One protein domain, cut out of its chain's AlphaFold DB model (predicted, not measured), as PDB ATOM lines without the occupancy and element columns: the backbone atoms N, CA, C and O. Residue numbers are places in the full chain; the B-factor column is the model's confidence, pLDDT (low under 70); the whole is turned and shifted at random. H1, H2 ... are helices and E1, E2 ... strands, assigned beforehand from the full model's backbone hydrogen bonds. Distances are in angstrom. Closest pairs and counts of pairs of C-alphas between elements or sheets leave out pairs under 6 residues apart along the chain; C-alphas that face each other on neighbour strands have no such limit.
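This is residues 1 to 114 of the 153 residues of an uncharacterized protein of Mesorhizobium sp. M4A.F.Ca.ET.050.02.1.1 (UniProt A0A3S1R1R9). A small antiparallel sheet of four strands, E1 E4 E5 E6, has the two-stranded hairpin of E2 and E3 over part of one face, E2 nearer to the sheet than E3, and the short helix H1 at one end of its strands. From this body a long loop runs out and back with H2 near its far end, where residues 68 to 74 stick out, and the short H3 lies near the end of the printed part, away from the sheet. The printed part has 114 residues, with three named helices and six named strands in the order E1 E2 E3 H1 E4 E5 E6 H2 H3; the class is mixed, helices and strands, with 49 residues in named elements, under half. It is only just loose, close to compact, with a radius of gyration of the C-alphas of 16.3 A, and flat, spanning 44 by 42 by 19 A.

In the sheet, E1, residues 3 to 8, is an edge strand and the antiparallel neighbour of E4, residues 37 to 42, with N 5 and O 40 within hydrogen-bond range at 2.9 A. E5, residues 48 to 52, forms a hairpin with E4, with N 39 and O 51 at 2.8 A. E5 also forms a hairpin with the other edge strand, E6, residues 55 to 57, with N 57 and O 50 at 2.8 A. E4 E5 E6 are a meander, each strand the antiparallel neighbour of the one before. From edge to edge the strands' lines turn by 110 degrees. E2, residues 14 to 17, and E3, residues 20 to 23, are an antiparallel hairpin, with N 15 and O 22 at 3.0 A. The closest C-alphas of E1 and E2 are those of Lys 8 and Leu 15, 6.7 A apart; E3 is apart from E1. H1, residues 28 to 32, only grazes the sheet. H2, residues 72 to 83, and H3, residues 109 to 112, are not on the sheet, and they are apart. In H1 and H2 every O i to N i+4 pair is within hydrogen-bond range; H3 is too short for such a pair.

E1 begins at C-alpha 3, (54.506, -12.822, 1.440), and is 16.6 A long. E2 measures 10.2 A, E3 9.9 A, H1 6.2 A, E4 16.0 A, E5 13.6 A and E6 6.3 A. H2 is 16.5 A long and begins at C-alpha 72, (41.487, -49.490, 11.493). H3, 5.0 A long, ends at C-alpha 112, (67.628, -29.293, 6.840).

The C-alphas of Met 1 and Arg 70 are the two farthest apart, at 48.5 A. The printed part has no cut. The links from E6 to H2, 14 residues, and from H2 to H3, 25 residues, are long. The mean pLDDT of the printed part is 84.2, and residues 62 to 63, 86 to 87, 100 and 105 to 114 are under 70.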
ATOM      1  N   MET A   1      55.880  -8.505   8.213       77.56
ATOM      2  CA  MET A   1      55.696  -8.395   6.747       77.56
ATOM      3  C   MET A   1      55.485  -9.806   6.210       77.56
ATOM      4  O   MET A   1      56.317 -10.650   6.510       77.56
ATOM      5  N   CYS A   2      54.369 -10.090   5.535       88.44
ATOM      6  CA  CYS A   2      54.053 -11.413   4.971       88.44
ATOM      7  C   CYS A   2      54.258 -11.429   3.449       88.44
ATOM      8  O   CYS A   2      54.176 -10.383   2.799       88.44
ATOM      9  N   HIS A   3      54.527 -12.607   2.883       91.50
ATOM     10  CA  HIS A   3      54.506 -12.822   1.440       91.50
ATOM     11  C   HIS A   3      53.058 -13.009   0.984       91.50
ATOM     12  O   HIS A   3      52.298 -13.736   1.617       91.50
ATOM     13  N   LYS A   4      52.662 -12.334  -0.095       94.06
ATOM     14  CA  LYS A   4      51.290 -12.363  -0.606       94.06
ATOM     15  C   LYS A   4      51.290 -12.873  -2.035       94.06
ATOM     16  O   LYS A   4      51.965 -12.298  -2.885       94.06
ATOM     17  N   GLU A   5      50.495 -13.898  -2.301       94.56
ATOM     18  CA  GLU A   5      50.295 -14.429  -3.646       94.56
ATOM     19  C   GLU A   5      48.803 -14.528  -3.964       94.56
ATOM     20  O   GLU A   5      48.005 -14.995  -3.155       94.56
ATOM     21  N   VAL A   6      48.412 -14.099  -5.163       96.25
ATOM     22  CA  VAL A   6      47.026 -14.214  -5.619       96.25
ATOM     23  C   VAL A   6      46.829 -15.560  -6.307       96.25
ATOM     24  O   VAL A   6      47.526 -15.888  -7.269       96.25
ATOM     25  N   ARG A   7      45.843 -16.334  -5.849       95.75
ATOM     26  CA  ARG A   7      45.476 -17.636  -6.418       95.75
ATOM     27  C   ARG A   7      43.991 -17.678  -6.742       95.75
ATOM     28  O   ARG A   7      43.189 -16.993  -6.124       95.75
ATOM     29  N   LYS A   8      43.614 -18.475  -7.739       96.62
ATOM     30  CA  LYS A   8      42.203 -18.716  -8.053       96.62
ATOM     31  C   LYS A   8      41.679 -19.828  -7.152       96.62
ATOM     32  O   LYS A   8      42.272 -20.907  -7.133       96.62
ATOM     33  N   LEU A   9      40.583 -19.565  -6.448       96.88
ATOM     34  CA  LEU A   9      39.848 -20.588  -5.717       96.88
ATOM     35  C   LEU A   9      38.990 -21.384  -6.708       96.88
ATOM     36  O   LEU A   9      38.292 -20.806  -7.544       96.88
ATOM     37  N   SER A  10      39.075 -22.711  -6.671       96.75
ATOM     38  CA  SER A  10      38.265 -23.568  -7.536       96.75
ATOM     39  C   SER A  10      36.795 -23.576  -7.099       96.75
ATOM     40  O   SER A  10      36.460 -23.186  -5.983       96.75
ATOM     41  N   GLN A  11      35.908 -24.066  -7.970       96.00
ATOM     42  CA  GLN A  11      34.496 -24.274  -7.617       96.00
ATOM     43  C   GLN A  11      34.309 -25.331  -6.516       96.00
ATOM     44  O   GLN A  11      33.322 -25.308  -5.794       96.00
ATOM     45  N   ALA A  12      35.284 -26.228  -6.348       95.25
ATOM     46  CA  ALA A  12      35.303 -27.231  -5.287       95.25
ATOM     47  C   ALA A  12      35.931 -26.709  -3.979       95.25
ATOM     48  O   ALA A  12      36.305 -27.510  -3.128       95.25
ATOM     49  N   LEU A  13      36.099 -25.387  -3.834       95.94
ATOM     50  CA  LEU A  13      36.734 -24.748  -2.675       95.94
ATOM     51  C   LEU A  13      38.171 -25.219  -2.426       95.94
ATOM     52  O   LEU A  13      38.635 -25.296  -1.291       95.94
ATOM     53  N   THR A  14      38.898 -25.512  -3.504       96.00
ATOM     54  CA  THR A  14      40.298 -25.933  -3.435       96.00
ATOM     55  C   THR A  14      41.231 -24.946  -4.121       96.00
ATOM     56  O   THR A  14      40.887 -24.339  -5.138       96.00
ATOM     57  N   LEU A  15      42.440 -24.789  -3.587       95.25
ATOM     58  CA  LEU A  15      43.497 -24.001  -4.219       95.25
ATOM     59  C   LEU A  15      44.859 -24.646  -4.005       95.25
ATOM     60  O   LEU A  15      45.081 -25.346  -3.024       95.25
ATOM     61  N   ARG A  16      45.793 -24.398  -4.924       92.44
ATOM     62  CA  ARG A  16      47.163 -24.907  -4.820       92.44
ATOM     63  C   ARG A  16      48.134 -23.773  -4.519       92.44
ATOM     64  O   ARG A  16      48.173 -22.793  -5.262       92.44
ATOM     65  N   TYR A  17      48.953 -23.950  -3.489       92.19
ATOM     66  CA  TYR A  17      50.045 -23.046  -3.130       92.19
ATOM     67  C   TYR A  17      51.278 -23.856  -2.726       92.19
ATOM     68  O   TYR A  17      51.168 -24.863  -2.039       92.19
ATOM     69  N   ASP A  18      52.450 -23.456  -3.218       89.25
ATOM     70  CA  ASP A  18      53.724 -24.164  -3.019       89.25
ATOM     71  C   ASP A  18      53.645 -25.699  -3.207       89.25
ATOM     72  O   ASP A  18      54.194 -26.483  -2.441       89.25
ATOM     73  N   LYS A  19      52.926 -26.131  -4.254       86.50
ATOM     74  CA  LYS A  19      52.582 -27.529  -4.584       86.50
ATOM     75  C   LYS A  19      51.639 -28.255  -3.614       86.50
ATOM     76  O   LYS A  19      51.171 -29.323  -4.010       86.50
ATOM     77  N   VAL A  20      51.277 -27.665  -2.480       86.56
ATOM     78  CA  VAL A  20      50.279 -28.174  -1.529       86.56
ATOM     79  C   VAL A  20      48.871 -27.772  -1.967       86.56
ATOM     80  O   VAL A  20      48.649 -26.654  -2.436       86.56
ATOM     81  N   LEU A  21      47.928 -28.710  -1.866       90.19
ATOM     82  CA  LEU A  21      46.508 -28.477  -2.121       90.19
ATOM     83  C   LEU A  21      45.815 -28.131  -0.802       90.19
ATOM     84  O   LEU A  21      45.850 -28.917   0.137       90.19
ATOM     85  N   PHE A  22      45.166 -26.978  -0.767       91.75
ATOM     86  CA  PHE A  22      44.335 -26.518   0.333       91.75
ATOM     87  C   PHE A  22      42.874 -26.756  -0.016       91.75
ATOM     88  O   PHE A  22      42.449 -26.434  -1.128       91.75
ATOM     89  N   ILE A  23      42.124 -27.300   0.936       94.06
ATOM     90  CA  ILE A  23      40.674 -27.472   0.857       94.06
ATOM     91  C   ILE A  23      40.080 -26.531   1.900       94.06
ATOM     92  O   ILE A  23      40.460 -26.600   3.067       94.06
ATOM     93  N   LEU A  24      39.204 -25.625   1.479       94.50
ATOM     94  CA  LEU A  24      38.527 -24.705   2.387       94.50
ATOM     95  C   LEU A  24      37.268 -25.343   2.956       94.50
ATOM     96  O   LEU A  24      36.601 -26.144   2.299       94.50
ATOM     97  N   GLU A  25      36.933 -24.959   4.181       92.56
ATOM     98  CA  GLU A  25      35.677 -25.360   4.796       92.56
ATOM     99  C   GLU A  25      34.500 -24.697   4.052       92.56
ATOM    100  O   GLU A  25      34.582 -23.508   3.712       92.56
ATOM    101  N   PRO A  26      33.400 -25.426   3.782       93.75
ATOM    102  CA  PRO A  26      32.266 -24.927   3.004       93.75
ATOM    103  C   PRO A  26      31.374 -23.959   3.802       93.75
ATOM    104  O   PRO A  26      30.175 -24.182   3.975       93.75
ATOM    105  N   THR A  27      31.955 -22.852   4.254       94.19
ATOM    106  CA  THR A  27      31.253 -21.709   4.848       94.19
ATOM    107  C   THR A  27      30.559 -20.873   3.770       94.19
ATOM    108  O   THR A  27      30.952 -20.904   2.603       94.19
ATOM    109  N   GLU A  28      29.545 -20.087   4.140       93.31
ATOM    110  CA  GLU A  28      28.842 -19.203   3.193       93.31
ATOM    111  C   GLU A  28      29.800 -18.217   2.502       93.31
ATOM    112  O   GLU A  28      29.740 -18.029   1.285       93.31
ATOM    113  N   PHE A  29      30.772 -17.680   3.247       93.19
ATOM    114  CA  PHE A  29      31.821 -16.821   2.696       93.19
ATOM    115  C   PHE A  29      32.712 -17.566   1.692       93.19
ATOM    116  O   PHE A  29      32.929 -17.069   0.587       93.19
ATOM    117  N   ALA A  30      33.176 -18.777   2.018       93.00
ATOM    118  CA  ALA A  30      34.004 -19.564   1.103       93.00
ATOM    119  C   ALA A  30      33.244 -19.959  -0.174       93.00
ATOM    120  O   ALA A  30      33.800 -19.865  -1.269       93.00
ATOM    121  N   LYS A  31      31.963 -20.331  -0.059       94.75
ATOM    122  CA  LYS A  31      31.095 -20.619  -1.214       94.75
ATOM    123  C   LYS A  31      30.924 -19.398  -2.113       94.75
ATOM    124  O   LYS A  31      31.019 -19.533  -3.327       94.75
ATOM    125  N   SER A  32      30.729 -18.210  -1.535       94.25
ATOM    126  CA  SER A  32      30.634 -16.965  -2.312       94.25
ATOM    127  C   SER A  32      31.942 -16.612  -3.036       94.25
ATOM    128  O   SER A  32      31.921 -16.055  -4.131       94.25
ATOM    129  N   ALA A  33      33.081 -17.005  -2.459       93.88
ATOM    130  CA  ALA A  33      34.415 -16.826  -3.019       93.88
ATOM    131  C   ALA A  33      34.771 -17.848  -4.121       93.88
ATOM    132  O   ALA A  33      35.833 -17.742  -4.748       93.88
ATOM    133  N   ALA A  34      33.936 -18.865  -4.357       95.19
ATOM    134  CA  ALA A  34      34.228 -19.940  -5.297       95.19
ATOM    135  C   ALA A  34      34.384 -19.413  -6.736       95.19
ATOM    136  O   ALA A  34      33.526 -18.721  -7.280       95.19
ATOM    137  N   GLY A  35      35.502 -19.748  -7.383       94.62
ATOM    138  CA  GLY A  35      35.838 -19.244  -8.719       94.62
ATOM    139  C   GLY A  35      36.525 -17.873  -8.741       94.62
ATOM    140  O   GLY A  35      37.050 -17.495  -9.796       94.62
ATOM    141  N   SER A  36      36.587 -17.172  -7.607       95.88
ATOM    142  CA  SER A  36      37.214 -15.854  -7.468       95.88
ATOM    143  C   SER A  36      38.716 -15.942  -7.177       95.88
ATOM    144  O   SER A  36      39.287 -17.011  -6.931       95.88
ATOM    145  N   LYS A  37      39.396 -14.794  -7.258       96.75
ATOM    146  CA  LYS A  37      40.803 -14.662  -6.862       96.75
ATOM    147  C   LYS A  37      40.877 -14.392  -5.361       96.75
ATOM    148  O   LYS A  37      40.299 -13.422  -4.889       96.75
ATOM    149  N   VAL A  38      41.629 -15.216  -4.647       96.88
ATOM    150  CA  VAL A  38      41.905 -15.091  -3.212       96.88
ATOM    151  C   VAL A  38      43.375 -14.758  -2.980       96.88
ATOM    152  O   VAL A  38      44.240 -15.064  -3.807       96.88
ATOM    153  N   LEU A  39      43.662 -14.128  -1.847       96.88
ATOM    154  CA  LEU A  39      45.009 -13.818  -1.386       96.88
ATOM    155  C   LEU A  39      45.500 -14.912  -0.445       96.88
ATOM    156  O   LEU A  39      44.900 -15.158   0.594       96.88
ATOM    157  N   VAL A  40      46.624 -15.529  -0.787       95.62
ATOM    158  CA  VAL A  40      47.373 -16.410   0.105       95.62
ATOM    159  C   VAL A  40      48.446 -15.570   0.787       95.62
ATOM    160  O   VAL A  40      49.336 -15.037   0.124       95.62
ATOM    161  N   CYS A  41      48.336 -15.418   2.104       94.00
ATOM    162  CA  CYS A  41      49.289 -14.707   2.945       94.00
ATOM    163  C   CYS A  41      50.160 -15.724   3.684       94.00
ATOM    164  O   CYS A  41      49.686 -16.433   4.567       94.00
ATOM    165  N   ASP A  42      51.432 -15.783   3.313       91.81
ATOM    166  CA  ASP A  42      52.446 -16.658   3.888       91.81
ATOM    167  C   ASP A  42      53.328 -15.849   4.848       91.81
ATOM    168  O   ASP A  42      54.036 -14.914   4.447       91.81
ATOM    169  N   TYR A  43      53.227 -16.156   6.135       90.69
ATOM    170  CA  TYR A  43      53.898 -15.417   7.192       90.69
ATOM    171  C   TYR A  43      55.249 -16.050   7.551       90.69
ATOM    172  O   TYR A  43      55.443 -17.265   7.452       90.69
ATOM    173  N   PRO A  44      56.220 -15.230   7.995       85.25
ATOM    174  CA  PRO A  44      57.545 -15.719   8.356       85.25
ATOM    175  C   PRO A  44      57.545 -16.630   9.590       85.25
ATOM    176  O   PRO A  44      58.520 -17.348   9.755       85.25
ATOM    177  N   ASP A  45      56.487 -16.632  10.402       83.69
ATOM    178  CA  ASP A  45      56.281 -17.521  11.556       83.69
ATOM    179  C   ASP A  45      55.744 -18.914  11.169       83.69
ATOM    180  O   ASP A  45      55.563 -19.763  12.030       83.69
ATOM    181  N   GLY A  46      55.497 -19.166   9.878       82.69
ATOM    182  CA  GLY A  46      54.988 -20.445   9.379       82.69
ATOM    183  C   GLY A  46      53.477 -20.475   9.161       82.69
ATOM    184  O   GLY A  46      52.995 -21.375   8.463       82.69
ATOM    185  N   ARG A  47      52.738 -19.469   9.652       87.25
ATOM    186  CA  ARG A  47      51.295 -19.348   9.417       87.25
ATOM    187  C   ARG A  47      51.002 -19.084   7.948       87.25
ATOM    188  O   ARG A  47      51.707 -18.337   7.269       87.25
ATOM    189  N   LEU A  48      49.908 -19.662   7.475       91.06
ATOM    190  CA  LEU A  48      49.379 -19.392   6.149       91.06
ATOM    191  C   LEU A  48      47.892 -19.093   6.258       91.06
ATOM    192  O   LEU A  48      47.136 -19.876   6.824       91.06
ATOM    193  N   GLU A  49      47.490 -17.954   5.707       94.25
ATOM    194  CA  GLU A  49      46.106 -17.493   5.706       94.25
ATOM    195  C   GLU A  49      45.609 -17.334   4.277       94.25
ATOM    196  O   GLU A  49      46.318 -16.828   3.406       94.25
ATOM    197  N   ILE A  50      44.368 -17.743   4.041       95.31
ATOM    198  CA  ILE A  50      43.682 -17.551   2.767       95.31
ATOM    199  C   ILE A  50      42.620 -16.489   3.008       95.31
ATOM    200  O   ILE A  50      41.784 -16.647   3.887       95.31
ATOM    201  N   VAL A  51      42.674 -15.388   2.266       96.19
ATOM    202  CA  VAL A  51      41.838 -14.207   2.496       96.19
ATOM    203  C   VAL A  51      41.076 -13.853   1.223       96.19
ATOM    204  O   VAL A  51      41.663 -13.766   0.141       96.19
ATOM    205  N   HIS A  52      39.776 -13.607   1.355       95.88
ATOM    206  CA  HIS A  52      38.917 -13.049   0.311       95.88
ATOM    207  C   HIS A  52      38.233 -11.796   0.860       95.88
ATOM    208  O   HIS A  52      37.627 -11.855   1.924       95.88
ATOM    209  N   ASP A  53      38.346 -10.661   0.167       92.12
ATOM    210  CA  ASP A  53      37.751  -9.373   0.571       92.12
ATOM    211  C   ASP A  53      37.996  -8.984   2.042       92.12
ATOM    212  O   ASP A  53      37.134  -8.440   2.726       92.12
ATOM    213  N   GLY A  54      39.194  -9.278   2.553       91.62
ATOM    214  CA  GLY A  54      39.576  -8.984   3.939       91.62
ATOM    215  C   GLY A  54      39.085  -9.998   4.978       91.62
ATOM    216  O   GLY A  54      39.445  -9.872   6.145       91.62
ATOM    217  N   ILE A  55      38.334 -11.025   4.571       92.94
ATOM    218  CA  ILE A  55      37.858 -12.108   5.436       92.94
ATOM    219  C   ILE A  55      38.763 -13.328   5.268       92.94
ATOM    220  O   ILE A  55      38.997 -13.796   4.152       92.94
ATOM    221  N   ALA A  56      39.271 -13.854   6.383       94.31
ATOM    222  CA  ALA A  56      40.023 -15.101   6.391       94.31
ATOM    223  C   ALA A  56      39.077 -16.291   6.173       94.31
ATOM    224  O   ALA A  56      38.093 -16.460   6.895       94.31
ATOM    225  N   LEU A  57      39.385 -17.114   5.176       94.31
ATOM    226  CA  LEU A  57      38.659 -18.333   4.860       94.31
ATOM    227  C   LEU A  57      39.340 -19.520   5.562       94.31
ATOM    228  O   LEU A  57      40.526 -19.765   5.316       94.31
ATOM    229  N   PRO A  58      38.620 -20.264   6.419       91.69
ATOM    230  CA  PRO A  58      39.191 -21.397   7.134       91.69
ATOM    231  C   PRO A  58      39.512 -22.553   6.180       91.69
ATOM    232  O   PRO A  58      38.709 -22.922   5.319       91.69
ATOM    233  N   ALA A  59      40.704 -23.128   6.341       88.75
ATOM    234  CA  ALA A  59      41.113 -24.351   5.664       88.75
ATOM    235  C   ALA A  59      40.791 -25.573   6.534       88.75
ATOM    236  O   ALA A  59      40.885 -25.518   7.759       88.75
ATOM    237  N   VAL A  60      40.436 -26.683   5.891       84.38
ATOM    238  CA  VAL A  60      40.195 -27.961   6.560       84.38
ATOM    239  C   VAL A  60      41.533 -28.531   7.022       84.38
ATOM    240  O   VAL A  60      42.412 -28.820   6.206       84.38
ATOM    241  N   ASN A  61      41.679 -28.709   8.332       73.75
ATOM    242  CA  ASN A  61      42.820 -29.412   8.910       73.75
ATOM    243  C   ASN A  61      42.634 -30.927   8.767       73.75
ATOM    244  O   ASN A  61      41.506 -31.418   8.701       73.75
ATOM    245  N   ARG A  62      43.742 -31.682   8.724       68.56
ATOM    246  CA  ARG A  62      43.691 -33.152   8.739       68.56
ATOM    247  C   ARG A  62      42.922 -33.586   9.994       68.56
ATOM    248  O   ARG A  62      43.331 -33.258  11.103       68.56
ATOM    249  N   CYS A  63      41.800 -34.277   9.804       68.06
ATOM    250  CA  CYS A  63      41.022 -34.821  10.911       68.06
ATOM    251  C   CYS A  63      41.783 -35.970  11.576       68.06
ATOM    252  O   CYS A  63      42.504 -36.713  10.905       68.06
ATOM    253  N   GLU A  64      41.588 -36.127  12.882       72.69
ATOM    254  CA  GLU A  64      42.044 -37.305  13.612       72.69
ATOM    255  C   GLU A  64      41.338 -38.556  13.072       72.69
ATOM    256  O   GLU A  64      40.137 -38.536  12.782       72.69
ATOM    257  N   ILE A  65      42.098 -39.638  12.889       72.06
ATOM    258  CA  ILE A  65      41.538 -40.927  12.486       72.06
ATOM    259  C   ILE A  65      40.817 -41.496  13.708       72.06
ATOM    260  O   ILE A  65      41.451 -41.926  14.664       72.06
ATOM    261  N   VAL A  66      39.487 -41.469  13.682       79.25
ATOM    262  CA  VAL A  66      38.653 -42.071  14.730       79.25
ATOM    263  C   VAL A  66      38.599 -43.587  14.529       79.25
ATOM    264  O   VAL A  66      38.428 -44.046  13.399       79.25
ATOM    265  N   GLU A  67      38.695 -44.348  15.624       74.56
ATOM    266  CA  GLU A  67      38.647 -45.816  15.615       74.56
ATOM    267  C   GLU A  67      37.361 -46.352  14.949       74.56
ATOM    268  O   GLU A  67      36.226 -46.066  15.344       74.56
ATOM    269  N   GLN A  68      37.552 -47.171  13.920       81.31
ATOM    270  CA  GLN A  68      36.559 -47.873  13.121       81.31
ATOM    271  C   GLN A  68      36.954 -49.351  13.037       81.31
ATOM    272  O   GLN A  68      37.722 -49.751  12.165       81.31
ATOM    273  N   LYS A  69      36.309 -50.196  13.855       79.94
ATOM    274  CA  LYS A  69      36.619 -51.636  14.052       79.94
ATOM    275  C   LYS A  69      36.926 -52.477  12.803       79.94
ATOM    276  O   LYS A  69      37.505 -53.549  12.919       79.94
ATOM    277  N   ARG A  70      36.432 -52.087  11.626       84.88
ATOM    278  CA  ARG A  70      36.599 -52.830  10.362       84.88
ATOM    279  C   ARG A  70      37.592 -52.189   9.396       84.88
ATOM    280  O   ARG A  70      37.927 -52.813   8.396       84.88
ATOM    281  N   LEU A  71      37.982 -50.942   9.645       88.94
ATOM    282  CA  LEU A  71      38.822 -50.135   8.764       88.94
ATOM    283  C   LEU A  71      40.129 -49.705   9.430       88.94
ATOM    284  O   LEU A  71      40.990 -49.208   8.716       88.94
ATOM    285  N   ASP A  72      40.306 -49.926  10.734       87.81
ATOM    286  CA  ASP A  72      41.487 -49.490  11.493       87.81
ATOM    287  C   ASP A  72      42.810 -49.937  10.861       87.81
ATOM    288  O   ASP A  72      43.694 -49.111  10.631       87.81
ATOM    289  N   GLU A  73      42.925 -51.214  10.487       87.38
ATOM    290  CA  GLU A  73      44.134 -51.747   9.839       87.38
ATOM    291  C   GLU A  73      44.416 -51.056   8.497       87.38
ATOM    292  O   GLU A  73      45.550 -50.685   8.193       87.38
ATOM    293  N   VAL A  74      43.368 -50.823   7.702       90.62
ATOM    294  CA  VAL A  74      43.484 -50.184   6.386       90.62
ATOM    295  C   VAL A  74      43.808 -48.697   6.529       90.62
ATOM    296  O   VAL A  74      44.626 -48.178   5.775       90.62
ATOM    297  N   LEU A  75      43.192 -48.001   7.484       88.06
ATOM    298  CA  LEU A  75      43.431 -46.581   7.740       88.06
ATOM    299  C   LEU A  75      44.843 -46.342   8.276       88.06
ATOM    300  O   LEU A  75      45.496 -45.406   7.819       88.06
ATOM    301  N   THR A  76      45.332 -47.220   9.155       87.19
ATOM    302  CA  THR A  76      46.722 -47.200   9.634       87.19
ATOM    303  C   THR A  76      47.687 -47.389   8.467       87.19
ATOM    304  O   THR A  76      48.558 -46.553   8.245       87.19
ATOM    305  N   TRP A  77      47.455 -48.400   7.623       89.94
ATOM    306  CA  TRP A  77      48.272 -48.626   6.430       89.94
ATOM    307  C   TRP A  77      48.249 -47.437   5.448       89.94
ATOM    308  O   TRP A  77      49.276 -47.082   4.868       89.94
ATOM    309  N   ILE A  78      47.093 -46.787   5.259       88.62
ATOM    310  CA  ILE A  78      46.983 -45.575   4.430       88.62
ATOM    311  C   ILE A  78      47.772 -44.418   5.050       88.62
ATOM    312  O   ILE A  78      48.401 -43.671   4.298       88.62
ATOM    313  N   ALA A  79      47.726 -44.248   6.374       84.56
ATOM    314  CA  ALA A  79      48.454 -43.197   7.079       84.56
ATOM    315  C   ALA A  79      49.968 -43.368   6.905       84.56
ATOM    316  O   ALA A  79      50.609 -42.457   6.380       84.56
ATOM    317  N   ASP A  80      50.498 -44.563   7.182       87.88
ATOM    318  CA  ASP A  80      51.916 -44.892   6.982       87.88
ATOM    319  C   ASP A  80      52.345 -44.605   5.539       87.88
ATOM    320  O   ASP A  80      53.341 -43.931   5.265       87.88
ATOM    321  N   ARG A  81      51.521 -45.033   4.574       87.69
ATOM    322  CA  ARG A  81      51.803 -44.829   3.154       87.69
ATOM    323  C   ARG A  81      51.690 -43.368   2.718       87.69
ATOM    324  O   ARG A  81      52.232 -43.012   1.670       87.69
ATOM    325  N   GLN A  82      50.943 -42.533   3.438       83.25
ATOM    326  CA  GLN A  82      50.898 -41.090   3.204       83.25
ATOM    327  C   GLN A  82      52.113 -40.385   3.803       83.25
ATOM    328  O   GLN A  82      52.596 -39.443   3.176       83.25
ATOM    329  N   ASP A  83      52.618 -40.853   4.940       80.44
ATOM    330  CA  ASP A  83      53.786 -40.279   5.610       80.44
ATOM    331  C   ASP A  83      55.091 -40.604   4.863       80.44
ATOM    332  O   ASP A  83      55.987 -39.766   4.783       80.44
ATOM    333  N   GLU A  84      55.164 -41.760   4.196       83.31
ATOM    334  CA  GLU A  84      56.266 -42.101   3.283       83.31
ATOM    335  C   GLU A  84      56.323 -41.228   2.015       83.31
ATOM    336  O   GLU A  84      57.321 -41.249   1.289       83.31
ATOM    337  N   ARG A  85      55.256 -40.489   1.675       76.81
ATOM    338  CA  ARG A  85      55.241 -39.700   0.435       76.81
ATOM    339  C   ARG A  85      56.141 -38.486   0.573       76.81
ATOM    340  O   ARG A  85      55.846 -37.550   1.310       76.81
ATOM    341  N   GLU A  86      57.174 -38.442  -0.260       67.31
ATOM    342  CA  GLU A  86      58.026 -37.266  -0.383       67.31
ATOM    343  C   GLU A  86      57.225 -36.049  -0.875       67.31
ATOM    344  O   GLU A  86      56.774 -35.965  -2.024       67.31
ATOM    345  N   VAL A  87      57.051 -35.064   0.006       69.50
ATOM    346  CA  VAL A  87      56.383 -33.806  -0.329       69.50
ATOM    347  C   VAL A  87      57.406 -32.842  -0.921       69.50
ATOM    348  O   VAL A  87      58.141 -32.146  -0.223       69.50
ATOM    349  N   HIS A  88      57.448 -32.764  -2.249       70.94
ATOM    350  CA  HIS A  88      58.270 -31.767  -2.924       70.94
ATOM    351  C   HIS A  88      57.544 -30.429  -3.035       70.94
ATOM    352  O   HIS A  88      56.453 -30.343  -3.598       70.94
ATOM    353  N   ARG A  89      58.224 -29.362  -2.621       75.75
ATOM    354  CA  ARG A  89      57.773 -27.972  -2.770       75.75
ATOM    355  C   ARG A  89      58.207 -27.327  -4.087       75.75
ATOM    356  O   ARG A  89      58.970 -27.897  -4.881       75.75
ATOM    357  N   SER A  90      57.672 -26.147  -4.373       79.31
ATOM    358  CA  SER A  90      58.139 -25.297  -5.466       79.31
ATOM    359  C   SER A  90      59.409 -24.538  -5.055       79.31
ATOM    360  O   SER A  90      59.646 -24.264  -3.882       79.31
ATOM    361  N   ARG A  91      60.239 -24.174  -6.039       79.62
ATOM    362  CA  ARG A  91      61.417 -23.313  -5.821       79.62
ATOM    363  C   ARG A  91      61.078 -21.814  -5.800       79.62
ATOM    364  O   ARG A  91      61.964 -21.014  -5.531       79.62
ATOM    365  N   HIS A  92      59.832 -21.452  -6.112       80.88
ATOM    366  CA  HIS A  92      59.390 -20.064  -6.283       80.88
ATOM    367  C   HIS A  92      58.779 -19.469  -5.008       80.88
ATOM    368  O   HIS A  92      58.729 -18.251  -4.874       80.88
ATOM    369  N   ALA A  93      58.329 -20.312  -4.076       83.12
ATOM    370  CA  ALA A  93      57.799 -19.867  -2.793       83.12
ATOM    371  C   ALA A  93      58.919 -19.424  -1.821       83.12
ATOM    372  O   ALA A  93      60.066 -19.874  -1.954       83.12
ATOM    373  N   PRO A  94      58.603 -18.591  -0.810       85.62
ATOM    374  CA  PRO A  94      59.563 -18.124   0.191       85.62
ATOM    375  C   PRO A  94      60.332 -19.256   0.878       85.62
ATOM    376  O   PRO A  94      59.793 -20.327   1.162       85.62
ATOM    377  N   ARG A  95      61.619 -19.045   1.171       81.25
ATOM    378  CA  ARG A  95      62.413 -20.030   1.925       81.25
ATOM    379  C   ARG A  95      61.962 -20.059   3.388       81.25
ATOM    380  O   ARG A  95      61.768 -19.010   3.986       81.25
ATOM    381  N   ARG A  96      61.857 -21.264   3.958       78.81
ATOM    382  CA  ARG A  96      61.359 -21.530   5.321       78.81
ATOM    383  C   ARG A  96      62.467 -22.002   6.271       78.81
ATOM    384  O   ARG A  96      62.207 -22.662   7.264       78.81
ATOM    385  N   THR A  97      63.726 -21.661   5.974       72.06
ATOM    386  CA  THR A  97      64.938 -22.171   6.650       72.06
ATOM    387  C   THR A  97      65.114 -21.680   8.109       72.06
ATOM    388  O   THR A  97      66.199 -21.751   8.668       72.06
ATOM    389  N   GLY A  98      64.061 -21.230   8.777       71.81
ATOM    390  CA  GLY A  98      64.078 -20.903  10.206       71.81
ATOM    391  C   GLY A  98      62.692 -20.924  10.836       71.81
ATOM    392  O   GLY A  98      62.503 -20.326  11.884       71.81
ATOM    393  N   GLN A  99      61.731 -21.548  10.159       77.38
ATOM    394  CA  GLN A  99      60.395 -21.768  10.682       77.38
ATOM    395  C   GLN A  99      60.374 -23.145  11.345       77.38
ATOM    396  O   GLN A  99      60.887 -24.100  10.765       77.38
ATOM    397  N   ASP A 100      59.819 -23.197  12.547       68.81
ATOM    398  CA  ASP A 100      59.695 -24.361  13.429       68.81
ATOM    399  C   ASP A 100      58.273 -24.952  13.422       68.81
ATOM    400  O   ASP A 100      58.077 -26.125  13.721       68.81
ATOM    401  N   ASN A 101      57.265 -24.153  13.054       70.38
ATOM    402  CA  ASN A 101      55.863 -24.568  13.064       70.38
ATOM    403  C   ASN A 101      55.158 -24.284  11.727       70.38
ATOM    404  O   ASN A 101      54.300 -23.404  11.622       70.38
ATOM    405  N   HIS A 102      55.533 -25.014  10.670       76.69
ATOM    406  CA  HIS A 102      54.893 -24.893   9.357       76.69
ATOM    407  C   HIS A 102      54.321 -26.217   8.833       76.69
ATOM    408  O   HIS A 102      54.892 -27.288   8.999       76.69
ATOM    409  N   MET A 103      53.221 -26.132   8.084       74.62
ATOM    410  CA  MET A 103      52.478 -27.296   7.564       74.62
ATOM    411  C   MET A 103      53.127 -28.034   6.377       74.62
ATOM    412  O   MET A 103      52.639 -29.071   5.936       74.62
ATOM    413  N   PHE A 104      54.189 -27.483   5.792       74.50
ATOM    414  CA  PHE A 104      54.889 -28.079   4.653       74.50
ATOM    415  C   PHE A 104      55.902 -29.068   5.222       74.50
ATOM    416  O   PHE A 104      56.772 -28.595   5.923       74.50
ATOM    417  N   GLY A 105      55.810 -30.382   4.986       66.69
ATOM    418  CA  GLY A 105      56.652 -31.432   5.614       66.69
ATOM    419  C   GLY A 105      58.166 -31.365   5.328       66.69
ATOM    420  O   GLY A 105      58.766 -32.322   4.853       66.69
ATOM    421  N   ILE A 106      58.780 -30.211   5.565       65.69
ATOM    422  CA  ILE A 106      60.193 -29.887   5.429       65.69
ATOM    423  C   ILE A 106      60.767 -29.944   6.847       65.69
ATOM    424  O   ILE A 106      60.150 -29.393   7.758       65.69
ATOM    425  N   PRO A 107      61.941 -30.553   7.054       57.12
ATOM    426  CA  PRO A 107      62.633 -30.438   8.326       57.12
ATOM    427  C   PRO A 107      62.969 -28.970   8.592       57.12
ATOM    428  O   PRO A 107      63.411 -28.274   7.665       57.12
ATOM    429  N   ASP A 108      62.820 -28.529   9.844       55.94
ATOM    430  CA  ASP A 108      63.171 -27.174  10.274       55.94
ATOM    431  C   ASP A 108      64.491 -26.736   9.645       55.94
ATOM    432  O   ASP A 108      65.451 -27.504   9.516       55.94
ATOM    433  N   GLY A 109      64.578 -25.483   9.222       51.62
ATOM    434  CA  GLY A 109      65.771 -25.001   8.534       51.62
ATOM    435  C   GLY A 109      67.090 -25.150   9.288       51.62
ATOM    436  O   GLY A 109      68.149 -25.222   8.663       51.62
ATOM    437  N   ALA A 110      67.020 -25.241  10.618       50.25
ATOM    438  CA  ALA A 110      68.158 -25.553  11.472       50.25
ATOM    439  C   ALA A 110      68.695 -26.979  11.240       50.25
ATOM    440  O   ALA A 110      69.908 -27.179  11.274       50.25
ATOM    441  N   VAL A 111      67.817 -27.950  10.960       52.66
ATOM    442  CA  VAL A 111      68.179 -29.348  10.669       52.66
ATOM    443  C   VAL A 111      68.367 -29.609   9.172       52.66
ATOM    444  O   VAL A 111      69.288 -30.335   8.803       52.66
ATOM    445  N   SER A 112      67.579 -28.990   8.284       47.44
ATOM    446  CA  SER A 112      67.628 -29.293   6.840       47.44
ATOM    447  C   SER A 112      68.877 -28.792   6.115       47.44
ATOM    448  O   SER A 112      69.278 -29.397   5.123       47.44
ATOM    449  N   ASN A 113      69.542 -27.738   6.597       54.75
ATOM    450  CA  ASN A 113      70.787 -27.270   5.978       54.75
ATOM    451  C   ASN A 113      72.014 -28.127   6.352       54.75
ATOM    452  O   ASN A 113      73.120 -27.812   5.915       54.75
ATOM    453  N   GLY A 114      71.857 -29.145   7.215       52.69
ATOM    454  CA  GLY A 114      72.975 -29.929   7.756       52.69
ATOM    455  C   GLY A 114      74.009 -29.077   8.505       52.69
ATOM    456  O   GLY A 114      75.110 -29.540   8.797       52.69
TER     457      GLY A 114